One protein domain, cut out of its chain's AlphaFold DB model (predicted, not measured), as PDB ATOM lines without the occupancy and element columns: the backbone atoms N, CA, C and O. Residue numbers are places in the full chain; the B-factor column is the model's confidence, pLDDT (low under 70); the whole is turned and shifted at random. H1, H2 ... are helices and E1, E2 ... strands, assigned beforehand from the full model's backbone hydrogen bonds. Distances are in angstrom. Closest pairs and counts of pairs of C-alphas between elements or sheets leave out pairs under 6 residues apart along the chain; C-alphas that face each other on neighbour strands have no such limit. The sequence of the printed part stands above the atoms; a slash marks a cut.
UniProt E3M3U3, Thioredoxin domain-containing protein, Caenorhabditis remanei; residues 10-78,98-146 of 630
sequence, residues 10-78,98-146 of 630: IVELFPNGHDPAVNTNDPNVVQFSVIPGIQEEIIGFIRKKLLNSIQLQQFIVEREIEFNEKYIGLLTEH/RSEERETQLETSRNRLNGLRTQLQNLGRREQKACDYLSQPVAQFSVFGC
ATOM      1  N   ILE A  10     144.562 132.443 122.573       54.47
ATOM      2  CA  ILE A  10     144.709 133.677 123.348       54.47
ATOM      3  C   ILE A  10     146.155 134.139 123.168       54.47
ATOM      4  O   ILE A  10     147.082 133.337 123.293       54.47
ATOM      5  N   VAL A  11     146.347 135.417 122.843       58.75
ATOM      6  CA  VAL A  11     147.677 136.020 122.723       58.75
ATOM      7  C   VAL A  11     147.812 137.102 123.781       58.75
ATOM      8  O   VAL A  11     147.068 138.080 123.775       58.75
ATOM      9  N   GLU A  12     148.758 136.904 124.688       64.19
ATOM     10  CA  GLU A  12     149.122 137.855 125.733       64.19
ATOM     11  C   GLU A  12     150.402 138.581 125.319       64.19
ATOM     12  O   GLU A  12     151.338 137.958 124.815       64.19
ATOM     13  N   LEU A  13     150.436 139.900 125.503       64.56
ATOM     14  CA  LEU A  13     151.566 140.758 125.147       64.56
ATOM     15  C   LEU A  13     152.203 141.305 126.421       64.56
ATOM     16  O   LEU A  13     151.479 141.705 127.333       64.56
ATOM     17  N   PHE A  14     153.530 141.394 126.450       65.69
ATOM     18  CA  PHE A  14     154.290 141.937 127.575       65.69
ATOM     19  C   PHE A  14     155.024 143.213 127.134       65.69
ATOM     20  O   PHE A  14     155.949 143.122 126.316       65.69
ATOM     21  N   PRO A  15     154.623 144.408 127.611       63.25
ATOM     22  CA  PRO A  15     155.324 145.651 127.308       63.25
ATOM     23  C   PRO A  15     156.705 145.690 127.978       63.25
ATOM     24  O   PRO A  15     156.946 145.027 128.989       63.25
ATOM     25  N   ASN A  16     157.616 146.488 127.417       58.72
ATOM     26  CA  ASN A  16     158.961 146.689 127.968       58.72
ATOM     27  C   ASN A  16     158.924 147.040 129.470       58.72
ATOM     28  O   ASN A  16     158.393 148.080 129.856       58.72
ATOM     29  N   GLY A  17     159.539 146.194 130.304       54.19
ATOM     30  CA  GLY A  17     159.631 146.377 131.758       54.19
ATOM     31  C   GLY A  17     158.662 145.532 132.596       54.19
ATOM     32  O   GLY A  17     158.788 145.538 133.818       54.19
ATOM     33  N   HIS A  18     157.745 144.778 131.979       49.50
ATOM     34  CA  HIS A  18     156.941 143.769 132.675       49.50
ATOM     35  C   HIS A  18     157.560 142.372 132.533       49.50
ATOM     36  O   HIS A  18     157.511 141.778 131.456       49.50
ATOM     37  N   ASP A  19     158.098 141.828 133.628       49.69
ATOM     38  CA  ASP A  19     158.472 140.409 133.700       49.69
ATOM     39  C   ASP A  19     157.204 139.527 133.709       49.69
ATOM     40  O   ASP A  19     156.279 139.799 134.489       49.69
ATOM     41  N   PRO A  20     157.128 138.462 132.888       50.78
ATOM     42  CA  PRO A  20     156.023 137.513 132.938       50.78
ATOM     43  C   PRO A  20     156.079 136.702 134.240       50.78
ATOM     44  O   PRO A  20     157.090 136.072 134.556       50.78
ATOM     45  N   ALA A  21     154.973 136.666 134.989       48.53
ATOM     46  CA  ALA A  21     154.870 135.861 136.206       48.53
ATOM     47  C   ALA A  21     154.994 134.363 135.864       48.53
ATOM     48  O   ALA A  21     154.078 133.754 135.311       48.53
ATOM     49  N   VAL A  22     156.161 133.786 136.161       46.03
ATOM     50  CA  VAL A  22     156.583 132.461 135.688       46.03
ATOM     51  C   VAL A  22     155.637 131.344 136.129       46.03
ATOM     52  O   VAL A  22     155.501 131.054 137.316       46.03
ATOM     53  N   ASN A  23     155.092 130.625 135.146       42.22
ATOM     54  CA  ASN A  23     154.609 129.254 135.318       42.22
ATOM     55  C   ASN A  23     154.939 128.415 134.064       42.22
ATOM     56  O   ASN A  23     154.070 127.935 133.343       42.22
ATOM     57  N   THR A  24     156.237 128.299 133.766       44.53
ATOM     58  CA  THR A  24     156.834 127.824 132.496       44.53
ATOM     59  C   THR A  24     156.697 126.318 132.207       44.53
ATOM     60  O   THR A  24     157.490 125.771 131.447       44.53
ATOM     61  N   ASN A  25     155.722 125.634 132.813       47.62
ATOM     62  CA  ASN A  25     155.554 124.177 132.729       47.62
ATOM     63  C   ASN A  25     154.240 123.724 132.056       47.62
ATOM     64  O   ASN A  25     153.993 122.521 131.985       47.62
ATOM     65  N   ASP A  26     153.402 124.639 131.556       51.94
ATOM     66  CA  ASP A  26     152.223 124.273 130.755       51.94
ATOM     67  C   ASP A  26     152.623 124.042 129.277       51.94
ATOM     68  O   ASP A  26     153.046 124.988 128.606       51.94
ATOM     69  N   PRO A  27     152.483 122.815 128.729       55.12
ATOM     70  CA  PRO A  27     152.858 122.505 127.347       55.12
ATOM     71  C   PRO A  27     151.972 123.179 126.281       55.12
ATOM     72  O   PRO A  27     152.271 123.058 125.092       55.12
ATOM     73  N   ASN A  28     150.896 123.873 126.667       54.31
ATOM     74  CA  ASN A  28     150.008 124.602 125.755       54.31
ATOM     75  C   ASN A  28     150.418 126.071 125.539       54.31
ATOM     76  O   ASN A  28     149.753 126.777 124.776       54.31
ATOM     77  N   VAL A  29     151.485 126.547 126.195       55.84
ATOM     78  CA  VAL A  29     151.941 127.944 126.131       55.84
ATOM     79  C   VAL A  29     153.247 128.046 125.350       55.84
ATOM     80  O   VAL A  29     154.251 127.439 125.716       55.84
ATOM     81  N   VAL A  30     153.255 128.848 124.283       59.31
ATOM     82  CA  VAL A  30     154.466 129.124 123.495       59.31
ATOM     83  C   VAL A  30     154.833 130.599 123.621       59.31
ATOM     84  O   VAL A  30     154.088 131.469 123.168       59.31
ATOM     85  N   GLN A  31     155.981 130.875 124.240       62.25
ATOM     86  CA  GLN A  31     156.541 132.221 124.385       62.25
ATOM     87  C   GLN A  31     157.438 132.595 123.201       62.25
ATOM     88  O   GLN A  31     158.221 131.782 122.710       62.25
ATOM     89  N   PHE A  32     157.357 133.858 122.788       62.62
ATOM     90  CA  PHE A  32     158.145 134.442 121.709       62.62
ATOM     91  C   PHE A  32     158.763 135.768 122.170       62.62
ATOM     92  O   PHE A  32     158.055 136.675 122.606       62.62
ATOM     93  N   SER A  33     160.085 135.902 122.039       64.00
ATOM     94  CA  SER A  33     160.776 137.197 122.143       64.00
ATOM     95  C   SER A  33     160.728 137.902 120.790       64.00
ATOM     96  O   SER A  33     161.013 137.275 119.768       64.00
ATOM     97  N   VAL A  34     160.356 139.185 120.755       61.19
ATOM     98  CA  VAL A  34     160.046 139.860 119.482       61.19
ATOM     99  C   VAL A  34     161.271 140.597 118.938       61.19
ATOM    100  O   VAL A  34     161.798 141.502 119.579       61.19
ATOM    101  N   ILE A  35     161.731 140.217 117.744       61.81
ATOM    102  CA  ILE A  35     162.949 140.763 117.121       61.81
ATOM    103  C   ILE A  35     162.681 142.181 116.574       61.81
ATOM    104  O   ILE A  35     161.673 142.360 115.880       61.81
ATOM    105  N   PRO A  36     163.562 143.178 116.822       54.56
ATOM    106  CA  PRO A  36     163.448 144.521 116.249       54.56
ATOM    107  C   PRO A  36     163.208 144.506 114.733       54.56
ATOM    108  O   PRO A  36     163.859 143.763 114.000       54.56
ATOM    109  N   GLY A  37     162.257 145.318 114.268       60.06
ATOM    110  CA  GLY A  37     161.790 145.346 112.874       60.06
ATOM    111  C   GLY A  37     160.537 144.501 112.622       60.06
ATOM    112  O   GLY A  37     159.604 144.994 112.001       60.06
ATOM    113  N   ILE A  38     160.450 143.284 113.173       61.16
ATOM    114  CA  ILE A  38     159.255 142.418 113.037       61.16
ATOM    115  C   ILE A  38     158.166 142.798 114.067       61.16
ATOM    116  O   ILE A  38     156.988 142.484 113.891       61.16
ATOM    117  N   GLN A  39     158.544 143.512 115.137       64.25
ATOM    118  CA  GLN A  39     157.649 143.895 116.238       64.25
ATOM    119  C   GLN A  39     156.383 144.623 115.756       64.25
ATOM    120  O   GLN A  39     155.279 144.199 116.089       64.25
ATOM    121  N   GLU A  40     156.527 145.669 114.938       68.19
ATOM    122  CA  GLU A  40     155.406 146.519 114.504       68.19
ATOM    123  C   GLU A  40     154.377 145.778 113.639       68.19
ATOM    124  O   GLU A  40     153.177 146.005 113.784       68.19
ATOM    125  N   GLU A  41     154.801 144.844 112.782       72.81
ATOM    126  CA  GLU A  41     153.873 144.055 111.959       72.81
ATOM    127  C   GLU A  41     153.035 143.096 112.816       72.81
ATOM    128  O   GLU A  41     151.818 142.987 112.631       72.81
ATOM    129  N   ILE A  42     153.659 142.442 113.803       70.75
ATOM    130  CA  ILE A  42     152.971 141.540 114.737       70.75
ATOM    131  C   ILE A  42     152.036 142.332 115.663       70.75
ATOM    132  O   ILE A  42     150.868 141.963 115.811       70.75
ATOM    133  N   ILE A  43     152.506 143.442 116.243       70.31
ATOM    134  CA  ILE A  43     151.690 144.326 117.091       70.31
ATOM    135  C   ILE A  43     150.523 144.902 116.279       70.31
ATOM    136  O   ILE A  43     149.388 144.884 116.751       70.31
ATOM    137  N   GLY A  44     150.761 145.341 115.041       74.06
ATOM    138  CA  GLY A  44     149.735 145.841 114.126       74.06
ATOM    139  C   GLY A  44     148.681 144.791 113.767       74.06
ATOM    140  O   GLY A  44     147.483 145.081 113.812       74.06
ATOM    141  N   PHE A  45     149.092 143.549 113.484       77.50
ATOM    142  CA  PHE A  45     148.171 142.437 113.235       77.50
ATOM    143  C   PHE A  45     147.317 142.105 114.466       77.50
ATOM    144  O   PHE A  45     146.098 141.956 114.349       77.50
ATOM    145  N   ILE A  46     147.929 142.025 115.652       73.88
ATOM    146  CA  ILE A  46     147.226 141.706 116.902       73.88
ATOM    147  C   ILE A  46     146.291 142.855 117.302       73.88
ATOM    148  O   ILE A  46     145.136 142.598 117.639       73.88
ATOM    149  N   ARG A  47     146.723 144.116 117.152       75.50
ATOM    150  CA  ARG A  47     145.882 145.314 117.311       75.50
ATOM    151  C   ARG A  47     144.672 145.259 116.383       75.50
ATOM    152  O   ARG A  47     143.549 145.397 116.858       75.50
ATOM    153  N   LYS A  48     144.870 144.964 115.093       80.38
ATOM    154  CA  LYS A  48     143.775 144.805 114.122       80.38
ATOM    155  C   LYS A  48     142.808 143.688 114.529       80.38
ATOM    156  O   LYS A  48     141.604 143.909 114.536       80.38
ATOM    157  N   LYS A  49     143.295 142.501 114.905       79.31
ATOM    158  CA  LYS A  49     142.420 141.377 115.293       79.31
ATOM    159  C   LYS A  49     141.673 141.621 116.611       79.31
ATOM    160  O   LYS A  49     140.503 141.254 116.697       79.31
ATOM    161  N   LEU A  50     142.293 142.273 117.598       75.44
ATOM    162  CA  LEU A  50     141.629 142.630 118.855       75.44
ATOM    163  C   LEU A  50     140.564 143.716 118.645       75.44
ATOM    164  O   LEU A  50     139.444 143.551 119.124       75.44
ATOM    165  N   LEU A  51     140.870 144.770 117.882       80.12
ATOM    166  CA  LEU A  51     139.898 145.818 117.553       80.12
ATOM    167  C   LEU A  51     138.733 145.267 116.721       80.12
ATOM    168  O   LEU A  51     137.590 145.497 117.095       80.12
ATOM    169  N   ASN A  52     138.984 144.444 115.693       81.62
ATOM    170  CA  ASN A  52     137.919 143.734 114.968       81.62
ATOM    171  C   ASN A  52     137.016 142.924 115.923       81.62
ATOM    172  O   ASN A  52     135.795 142.970 115.803       81.62
ATOM    173  N   SER A  53     137.598 142.192 116.882       80.50
ATOM    174  CA  SER A  53     136.832 141.390 117.849       80.50
ATOM    175  C   SER A  53     135.963 142.250 118.773       80.50
ATOM    176  O   SER A  53     134.812 141.896 119.034       80.50
ATOM    177  N   ILE A  54     136.478 143.393 119.234       79.25
ATOM    178  CA  ILE A  54     135.721 144.342 120.060       79.25
ATOM    179  C   ILE A  54     134.620 145.017 119.226       79.25
ATOM    180  O   ILE A  54     133.476 145.044 119.669       79.25
ATOM    181  N   GLN A  55     134.920 145.428 117.991       86.00
ATOM    182  CA  GLN A  55     133.975 146.053 117.060       86.00
ATOM    183  C   GLN A  55     132.812 145.126 116.671       86.00
ATOM    184  O   GLN A  55     131.684 145.588 116.511       86.00
ATOM    185  N   LEU A  56     133.045 143.813 116.558       85.00
ATOM    186  CA  LEU A  56     131.974 142.822 116.376       85.00
ATOM    187  C   LEU A  56     131.087 142.696 117.623       85.00
ATOM    188  O   LEU A  56     129.863 142.628 117.503       85.00
ATOM    189  N   GLN A  57     131.689 142.701 118.817       84.00
ATOM    190  CA  GLN A  57     130.955 142.653 120.086       84.00
ATOM    191  C   GLN A  57     130.170 143.948 120.354       84.00
ATOM    192  O   GLN A  57     129.076 143.876 120.904       84.00
ATOM    193  N   GLN A  58     130.688 145.112 119.950       85.50
ATOM    194  CA  GLN A  58     129.966 146.389 119.980       85.50
ATOM    195  C   GLN A  58     128.797 146.359 119.000       85.50
ATOM    196  O   GLN A  58     127.661 146.528 119.425       85.50
ATOM    197  N   PHE A  59     129.059 146.027 117.731       92.50
ATOM    198  CA  PHE A  59     128.044 145.982 116.680       92.50
ATOM    199  C   PHE A  59     126.819 145.152 117.082       92.50
ATOM    200  O   PHE A  59     125.705 145.667 117.038       92.50
ATOM    201  N   ILE A  60     126.993 143.900 117.523       88.38
ATOM    202  CA  ILE A  60     125.835 143.055 117.858       88.38
ATOM    203  C   ILE A  60     125.042 143.607 119.058       88.38
ATOM    204  O   ILE A  60     123.814 143.559 119.053       88.38
ATOM    205  N   VAL A  61     125.718 144.215 120.041       87.56
ATOM    206  CA  VAL A  61     125.078 144.849 121.207       87.56
ATOM    207  C   VAL A  61     124.353 146.142 120.823       87.56
ATOM    208  O   VAL A  61     123.253 146.380 121.304       87.56
ATOM    209  N   GLU A  62     124.917 146.958 119.932       93.25
ATOM    210  CA  GLU A  62     124.289 148.176 119.400       93.25
ATOM    211  C   GLU A  62     123.032 147.860 118.581       93.25
ATOM    212  O   GLU A  62     122.011 148.529 118.729       93.25
ATOM    213  N   ARG A  63     123.083 146.813 117.745       94.00
ATOM    214  CA  ARG A  63     121.913 146.313 117.006       94.00
ATOM    215  C   ARG A  63     120.848 145.747 117.961       94.00
ATOM    216  O   ARG A  63     119.672 146.058 117.797       94.00
ATOM    217  N   GLU A  64     121.238 144.994 118.997       91.38
ATOM    218  CA  GLU A  64     120.296 144.534 120.033       91.38
ATOM    219  C   GLU A  64     119.669 145.687 120.828       91.38
ATOM    220  O   GLU A  64     118.484 145.617 121.156       91.38
ATOM    221  N   ILE A  65     120.422 146.751 121.125       91.62
ATOM    222  CA  ILE A  65     119.902 147.965 121.771       91.62
ATOM    223  C   ILE A  65     118.848 148.628 120.878       91.62
ATOM    224  O   ILE A  65     117.740 148.861 121.354       91.62
ATOM    225  N   GLU A  66     119.143 148.851 119.592       93.56
ATOM    226  CA  GLU A  66     118.192 149.468 118.654       93.56
ATOM    227  C   GLU A  66     116.896 148.646 118.526       93.56
ATOM    228  O   GLU A  66     115.799 149.210 118.543       93.56
ATOM    229  N   PHE A  67     116.999 147.311 118.463       92.62
ATOM    230  CA  PHE A  67     115.827 146.434 118.468       92.62
ATOM    231  C   PHE A  67     115.010 146.558 119.763       92.62
ATOM    232  O   PHE A  67     113.794 146.742 119.703       92.62
ATOM    233  N   ASN A  68     115.656 146.484 120.934       90.19
ATOM    234  CA  ASN A  68     114.955 146.563 122.219       90.19
ATOM    235  C   ASN A  68     114.302 147.940 122.429       90.19
ATOM    236  O   ASN A  68     113.199 148.007 122.964       90.19
ATOM    237  N   GLU A  69     114.934 149.029 121.987       92.12
ATOM    238  CA  GLU A  69     114.364 150.379 122.066       92.12
ATOM    239  C   GLU A  69     113.108 150.515 121.190       92.12
ATOM    240  O   GLU A  69     112.072 150.965 121.685       92.12
ATOM    241  N   LYS A  70     113.148 150.027 119.941       90.00
ATOM    242  CA  LYS A  70     111.974 149.979 119.046       90.00
ATOM    243  C   LYS A  70     110.850 149.100 119.605       90.00
ATOM    244  O   LYS A  70     109.695 149.512 119.628       90.00
ATOM    245  N   TYR A  71     111.183 147.912 120.109       87.75
ATOM    246  CA  TYR A  71     110.206 146.973 120.666       87.75
ATOM    247  C   TYR A  71     109.543 147.502 121.952       87.75
ATOM    248  O   TYR A  71     108.334 147.350 122.123       87.75
ATOM    249  N   ILE A  72     110.284 148.203 122.820       88.62
ATOM    250  CA  ILE A  72     109.710 148.890 123.991       88.62
ATOM    251  C   ILE A  72     108.777 150.037 123.566       88.62
ATOM    252  O   ILE A  72     107.760 150.236 124.232       88.62
ATOM    253  N   GLY A  73     109.072 150.749 122.472       86.44
ATOM    254  CA  GLY A  73     108.167 151.739 121.868       86.44
ATOM    255  C   GLY A  73     106.808 151.128 121.513       86.44
ATOM    256  O   GLY A  73     105.799 151.481 122.126       86.44
ATOM    257  N   LEU A  74     106.817 150.095 120.663       84.44
ATOM    258  CA  LEU A  74     105.619 149.349 120.240       84.44
ATOM    259  C   LEU A  74     104.810 148.768 121.419       84.44
ATOM    260  O   LEU A  74     103.580 148.724 121.385       84.44
ATOM    261  N   LEU A  75     105.480 148.332 122.493       82.25
ATOM    262  CA  LEU A  75     104.823 147.855 123.719       82.25
ATOM    263  C   LEU A  75     104.201 148.986 124.567       82.25
ATOM    264  O   LEU A  75     103.356 148.704 125.420       82.25
ATOM    265  N   THR A  76     104.598 150.246 124.356       81.62
ATOM    266  CA  THR A  76     104.205 151.417 125.163       81.62
ATOM    267  C   THR A  76     103.116 152.279 124.504       81.62
ATOM    268  O   THR A  76     102.276 152.840 125.209       81.62
ATOM    269  N   GLU A  77     103.101 152.402 123.175       70.75
ATOM    270  CA  GLU A  77     102.359 153.463 122.459       70.75
ATOM    271  C   GLU A  77     100.827 153.325 122.448       70.75
ATOM    272  O   GLU A  77     100.114 154.305 122.232       70.75
ATOM    273  N   HIS A  78     100.291 152.152 122.792       54.31
ATOM    274  CA  HIS A  78      98.864 151.807 122.690       54.31
ATOM    275  C   HIS A  78      97.921 152.526 123.703       54.31
ATOM    276  O   HIS A  78      96.834 152.031 124.012       54.31
ATOM    277  N   ARG A  98      97.734 140.179 125.758       72.12
ATOM    278  CA  ARG A  98      96.947 140.633 126.915       72.12
ATOM    279  C   ARG A  98      97.760 141.625 127.749       72.12
ATOM    280  O   ARG A  98      98.986 141.633 127.692       72.12
ATOM    281  N   SER A  99      97.083 142.451 128.552       70.88
ATOM    282  CA  SER A  99      97.738 143.523 129.326       70.88
ATOM    283  C   SER A  99      98.876 143.009 130.217       70.88
ATOM    284  O   SER A  99      99.957 143.585 130.220       70.88
ATOM    285  N   GLU A 100      98.654 141.887 130.907       75.12
ATOM    286  CA  GLU A 100      99.633 141.237 131.795       75.12
ATOM    287  C   GLU A 100     100.849 140.689 131.018       75.12
ATOM    288  O   GLU A 100     101.991 140.794 131.464       75.12
ATOM    289  N   GLU A 101     100.621 140.147 129.816       76.88
ATOM    290  CA  GLU A 101     101.675 139.639 128.925       76.88
ATOM    291  C   GLU A 101     102.520 140.791 128.369       76.88
ATOM    292  O   GLU A 101     103.749 140.711 128.352       76.88
ATOM    293  N   ARG A 102     101.862 141.888 127.971       78.94
ATOM    294  CA  ARG A 102     102.498 143.115 127.480       78.94
ATOM    295  C   ARG A 102     103.361 143.769 128.559       78.94
ATOM    296  O   ARG A 102     104.504 144.113 128.277       78.94
ATOM    297  N   GLU A 103     102.857 143.890 129.787       80.94
ATOM    298  CA  GLU A 103     103.608 144.433 130.930       80.94
ATOM    299  C   GLU A 103     104.827 143.557 131.278       80.94
ATOM    300  O   GLU A 103     105.939 144.070 131.416       80.94
ATOM    301  N   THR A 104     104.659 142.230 131.287       84.00
ATOM    302  CA  THR A 104     105.754 141.266 131.519       84.00
ATOM    303  C   THR A 104     106.850 141.348 130.445       84.00
ATOM    304  O   THR A 104     108.044 141.352 130.765       84.00
ATOM    305  N   GLN A 105     106.474 141.433 129.162       82.81
ATOM    306  CA  GLN A 105     107.425 141.585 128.050       82.81
ATOM    307  C   GLN A 105     108.135 142.943 128.077       82.81
ATOM    308  O   GLN A 105     109.340 143.008 127.828       82.81
ATOM    309  N   LEU A 106     107.422 144.016 128.416       85.31
ATOM    310  CA  LEU A 106     107.963 145.370 128.533       85.31
ATOM    311  C   LEU A 106     108.984 145.476 129.675       85.31
ATOM    312  O   LEU A 106     110.057 146.045 129.473       85.31
ATOM    313  N   GLU A 107     108.719 144.869 130.832       86.88
ATOM    314  CA  GLU A 107     109.680 144.837 131.940       86.88
ATOM    315  C   GLU A 107     110.894 143.947 131.623       86.88
ATOM    316  O   GLU A 107     112.041 144.324 131.873       86.88
ATOM    317  N   THR A 108     110.682 142.803 130.968       86.81
ATOM    318  CA  THR A 108     111.776 141.923 130.522       86.81
ATOM    319  C   THR A 108     112.677 142.631 129.502       86.81
ATOM    320  O   THR A 108     113.905 142.596 129.623       86.81
ATOM    321  N   SER A 109     112.086 143.350 128.545       86.31
ATOM    322  CA  SER A 109     112.814 144.110 127.518       86.31
ATOM    323  C   SER A 109     113.580 145.294 128.115       86.31
ATOM    324  O   SER A 109     114.729 145.531 127.746       86.31
ATOM    325  N   ARG A 110     113.010 146.005 129.099       89.94
ATOM    326  CA  ARG A 110     113.712 147.073 129.839       89.94
ATOM    327  C   ARG A 110     114.939 146.547 130.582       89.94
ATOM    328  O   ARG A 110     116.000 147.170 130.529       89.94
ATOM    329  N   ASN A 111     114.826 145.385 131.224       89.62
ATOM    330  CA  ASN A 111     115.954 144.758 131.910       89.62
ATOM    331  C   ASN A 111     117.028 144.253 130.924       89.62
ATOM    332  O   ASN A 111     118.215 144.501 131.157       89.62
ATOM    333  N   ARG A 112     116.638 143.665 129.779       90.00
ATOM    334  CA  ARG A 112     117.557 143.326 128.669       90.00
ATOM    335  C   ARG A 112     118.296 144.571 128.161       90.00
ATOM    336  O   ARG A 112     119.525 144.566 128.108       90.00
ATOM    337  N   LEU A 113     117.579 145.660 127.877       91.44
ATOM    338  CA  LEU A 113     118.143 146.933 127.411       91.44
ATOM    339  C   LEU A 113     119.145 147.548 128.406       91.44
ATOM    340  O   LEU A 113     120.218 148.001 128.003       91.44
ATOM    341  N   ASN A 114     118.835 147.539 129.704       89.81
ATOM    342  CA  ASN A 114     119.747 148.037 130.738       89.81
ATOM    343  C   ASN A 114     121.038 147.202 130.812       89.81
ATOM    344  O   ASN A 114     122.132 147.772 130.848       89.81
ATOM    345  N   GLY A 115     120.927 145.870 130.749       89.44
ATOM    346  CA  GLY A 115     122.081 144.968 130.678       89.44
ATOM    347  C   GLY A 115     122.956 145.225 129.445       89.44
ATOM    348  O   GLY A 115     124.168 145.410 129.579       89.44
ATOM    349  N   LEU A 116     122.343 145.331 128.262       88.06
ATOM    350  CA  LEU A 116     123.032 145.625 127.000       88.06
ATOM    351  C   LEU A 116     123.763 146.977 127.034       88.06
ATOM    352  O   LEU A 116     124.926 147.060 126.639       88.06
ATOM    353  N   ARG A 117     123.140 148.034 127.572       91.69
ATOM    354  CA  ARG A 117     123.782 149.354 127.731       91.69
ATOM    355  C   ARG A 117     124.999 149.294 128.664       91.69
ATOM    356  O   ARG A 117     126.029 149.901 128.365       91.69
ATOM    357  N   THR A 118     124.939 148.529 129.758       88.00
ATOM    358  CA  THR A 118     126.106 148.279 130.629       88.00
ATOM    359  C   THR A 118     127.188 147.448 129.925       88.00
ATOM    360  O   THR A 118     128.379 147.736 130.072       88.00
ATOM    361  N   GLN A 119     126.803 146.457 129.117       85.62
ATOM    362  CA  GLN A 119     127.727 145.673 128.295       85.62
ATOM    363  C   GLN A 119     128.456 146.554 127.268       85.62
ATOM    364  O   GLN A 119     129.680 146.464 127.170       85.62
ATOM    365  N   LEU A 120     127.755 147.464 126.584       88.81
ATOM    366  CA  LEU A 120     128.346 148.399 125.620       88.81
ATOM    367  C   LEU A 120     129.357 149.355 126.277       88.81
ATOM    368  O   LEU A 120     130.470 149.517 125.778       88.81
ATOM    369  N   GLN A 121     129.037 149.913 127.451       87.94
ATOM    370  CA  GLN A 121     129.989 150.729 128.223       87.94
ATOM    371  C   GLN A 121     131.249 149.941 128.621       87.94
ATOM    372  O   GLN A 121     132.362 150.469 128.585       87.94
ATOM    373  N   ASN A 122     131.098 148.667 128.990       80.94
ATOM    374  CA  ASN A 122     132.231 147.804 129.319       80.94
ATOM    375  C   ASN A 122     133.039 147.383 128.077       80.94
ATOM    376  O   ASN A 122     134.248 147.180 128.193       80.94
ATOM    377  N   LEU A 123     132.418 147.312 126.896       78.25
ATOM    378  CA  LEU A 123     133.113 147.120 125.621       78.25
ATOM    379  C   LEU A 123     133.951 148.344 125.242       78.25
ATOM    380  O   LEU A 123     135.142 148.178 125.003       78.25
ATOM    381  N   GLY A 124     133.408 149.565 125.318       78.25
ATOM    382  CA  GLY A 124     134.193 150.791 125.095       78.25
ATOM    383  C   GLY A 124     135.366 150.944 126.080       78.25
ATOM    384  O   GLY A 124     136.471 151.325 125.700       78.25
ATOM    385  N   ARG A 125     135.191 150.535 127.346       82.75
ATOM    386  CA  ARG A 125     136.300 150.453 128.324       82.75
ATOM    387  C   ARG A 125     137.355 149.401 127.964       82.75
ATOM    388  O   ARG A 125     138.522 149.586 128.306       82.75
ATOM    389  N   ARG A 126     136.969 148.291 127.324       76.38
ATOM    390  CA  ARG A 126     137.907 147.281 126.799       76.38
ATOM    391  C   ARG A 126     138.627 147.787 125.551       76.38
ATOM    392  O   ARG A 126     139.813 147.516 125.423       76.38
ATOM    393  N   GLU A 127     137.944 148.536 124.689       80.12
ATOM    394  CA  GLU A 127     138.524 149.180 123.507       80.12
ATOM    395  C   GLU A 127     139.602 150.193 123.898       80.12
ATOM    396  O   GLU A 127     140.745 150.056 123.469       80.12
ATOM    397  N   GLN A 128     139.284 151.132 124.798       80.94
ATOM    398  CA  GLN A 128     140.254 152.116 125.285       80.94
ATOM    399  C   GLN A 128     141.480 151.424 125.895       80.94
ATOM    400  O   GLN A 128     142.598 151.691 125.473       80.94
ATOM    401  N   LYS A 129     141.278 150.449 126.795       78.00
ATOM    402  CA  LYS A 129     142.384 149.669 127.377       78.00
ATOM    403  C   LYS A 129     143.199 148.904 126.333       78.00
ATOM    404  O   LYS A 129     144.410 148.785 126.500       78.00
ATOM    405  N   ALA A 130     142.567 148.374 125.286       70.94
ATOM    406  CA  ALA A 130     143.271 147.713 124.194       70.94
ATOM    407  C   ALA A 130     144.157 148.713 123.437       70.94
ATOM    408  O   ALA A 130     145.337 148.437 123.246       70.94
ATOM    409  N   CYS A 131     143.624 149.883 123.077       72.94
ATOM    410  CA  CYS A 131     144.381 150.969 122.452       72.94
ATOM    411  C   CYS A 131     145.543 151.450 123.336       72.94
ATOM    412  O   CYS A 131     146.674 151.511 122.857       72.94
ATOM    413  N   ASP A 132     145.290 151.712 124.621       76.19
ATOM    414  CA  ASP A 132     146.298 152.152 125.592       76.19
ATOM    415  C   ASP A 132     147.440 151.130 125.709       76.19
ATOM    416  O   ASP A 132     148.614 151.486 125.608       76.19
ATOM    417  N   TYR A 133     147.111 149.844 125.873       70.19
ATOM    418  CA  TYR A 133     148.092 148.769 126.052       70.19
ATOM    419  C   TYR A 133     148.894 148.499 124.774       70.19
ATOM    420  O   TYR A 133     150.117 148.396 124.807       70.19
ATOM    421  N   LEU A 134     148.216 148.454 123.622       66.81
ATOM    422  CA  LEU A 134     148.842 148.234 122.317       66.81
ATOM    423  C   LEU A 134     149.596 149.459 121.788       66.81
ATOM    424  O   LEU A 134     150.270 149.330 120.768       66.81
ATOM    425  N   SER A 135     149.489 150.628 122.427       69.44
ATOM    426  CA  SER A 135     150.325 151.798 122.115       69.44
ATOM    427  C   SER A 135     151.761 151.675 122.647       69.44
ATOM    428  O   SER A 135     152.632 152.441 122.240       69.44
ATOM    429  N   GLN A 136     152.019 150.710 123.537       71.62
ATOM    430  CA  GLN A 136     153.319 150.496 124.171       71.62
ATOM    431  C   GLN A 136     154.182 149.495 123.381       71.62
ATOM    432  O   GLN A 136     153.651 148.538 122.813       71.62
ATOM    433  N   PRO A 137     155.520 149.657 123.363       67.50
ATOM    434  CA  PRO A 137     156.419 148.711 122.708       67.50
ATOM    435  C   PRO A 137     156.450 147.364 123.449       67.50
ATOM    436  O   PRO A 137     156.732 147.300 124.650       67.50
ATOM    437  N   VAL A 138     156.176 146.284 122.712       67.19
ATOM    438  CA  VAL A 138     156.059 144.913 123.232       67.19
ATOM    439  C   VAL A 138     157.404 144.184 123.162       67.19
ATOM    440  O   VAL A 138     157.997 144.063 122.093       67.19
ATOM    441  N   ALA A 139     157.858 143.656 124.299       65.44
ATOM    442  CA  ALA A 139     159.105 142.899 124.430       65.44
ATOM    443  C   ALA A 139     158.938 141.411 124.074       65.44
ATOM    444  O   ALA A 139     159.805 140.801 123.440       65.44
ATOM    445  N   GLN A 140     157.821 140.820 124.505       66.44
ATOM    446  CA  GLN A 140     157.513 139.394 124.376       66.44
ATOM    447  C   GLN A 140     156.012 139.182 124.150       66.44
ATOM    448  O   GLN A 140     155.195 140.021 124.533       66.44
ATOM    449  N   PHE A 141     155.632 138.033 123.590       66.00
ATOM    450  CA  PHE A 141     154.247 137.564 123.622       66.00
ATOM    451  C   PHE A 141     154.142 136.063 123.909       66.00
ATOM    452  O   PHE A 141     154.982 135.272 123.479       66.00
ATOM    453  N   SER A 142     153.078 135.678 124.612       64.00
ATOM    454  CA  SER A 142     152.699 134.287 124.874       64.00
ATOM    455  C   SER A 142     151.494 133.925 124.014       64.00
ATOM    456  O   SER A 142     150.482 134.625 124.036       64.00
ATOM    457  N   VAL A 143     151.570 132.814 123.283       59.66
ATOM    458  CA  VAL A 143     150.417 132.218 122.596       59.66
ATOM    459  C   VAL A 143     149.950 131.012 123.401       59.66
ATOM    460  O   VAL A 143     150.640 129.995 123.457       59.66
ATOM    461  N   PHE A 144     148.768 131.127 123.998       55.00
ATOM    462  CA  PHE A 144     148.102 130.050 124.720       55.00
ATOM    463  C   PHE A 144     147.187 129.286 123.761       55.00
ATOM    464  O   PHE A 144     146.305 129.873 123.123       55.00
ATOM    465  N   GLY A 145     147.352 127.969 123.685       44.38
ATOM    466  CA  GLY A 145     146.322 127.091 123.145       44.38
ATOM    467  C   GLY A 145     145.187 126.946 124.154       44.38
ATOM    468  O   GLY A 145     145.314 126.169 125.097       44.38
ATOM    469  N   CYS A 146     144.072 127.658 123.965       40.53
ATOM    470  CA  CYS A 146     142.854 127.330 124.704       40.53
ATOM    471  C   CYS A 146     142.351 125.966 124.190       40.53
ATOM    472  O   CYS A 146     142.205 125.828 122.971       40.53
TER     473      CYS A 146
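Overview. This is residues 10 to 78 and 98 to 146 of the 630 residues of the protein "Thioredoxin domain-containing protein" of Caenorhabditis remanei (UniProt E3M3U3). Two long helices, H1 and H2, lie side by side and run opposite ways, making a long arm, and a small sheet of three strands forms a head at one end of it. The first part of H1, residues 39 to 50, packs over one face of this sheet, while the far end of the arm is where the printed part is cut. The printed part has 118 residues with two named helices and three named strands, in the order E1, E2, H1, H2, E3; the sheet runs E1, E3, E2, all antiparallel, and the class is mixed, helices and strands. The whole is extended, a rod with a radius of gyration of the C-alphas of 21.2 A and spans of 65 by 29 by 20 A.

Arrangement. Strand E1, residues 10 to 15, is an edge strand, antiparallel to the inner strand E3, residues 138 to 145, at 162 degrees between their directions; N 12 and O 142 are 2.9 A apart, within hydrogen-bond range. E2, residues 29 to 33, is the other edge strand, antiparallel to E3 at 161 degrees, with N 32 and O 141 at 2.8 A. H1, residues 39 to 76, is on the sheet at a height of 9.8 A, over E1 and E3, and these form two layers, a helix on one face of a sheet. On the local plane H1 stands at 59 degrees to E1, only just slantwise to the strands. The closest C-alphas of H1 and E3 are those of Gln 39 and Val 138, 7.2 A apart. H2, residues 99 to 134, touches H1 at a shallow tilt of 18 degrees, opposite ways; their closest C-alphas are those of Ile 65 and Leu 113, 6.0 A apart. H2 only grazes the sheet, with its residues 133 to 134. In H1 and H2 every O i to N i+4 pair is within hydrogen-bond range.

Along the chain. E1 begins at C-alpha 10, (144.709, 133.677, 123.348), and is 16.5 A long; E2 is 13.4 A long. H1 is 54.7 A long and ends at C-alpha 76, (104.205, 151.417, 125.163). H2 is 51.8 A long. E3 is 20.3 A long and ends at C-alpha 145, (146.322, 127.091, 123.145).

Size, cuts and confidence. The two C-alphas farthest apart, those of Pro 36 and Arg 98, are 67.5 A from each other. Residues 79 to 97 are not printed, and C-alphas 78 and 98 are 12.1 A apart across the cut. The link from E1 to E2, residues 16 to 28, is long; those from E2 to H1 and from H2 to E3 are tight. The mean pLDDT of the printed part is 73.5, and residues 10 to 40, 78, 134 to 135 and 137 to 146 are under 70.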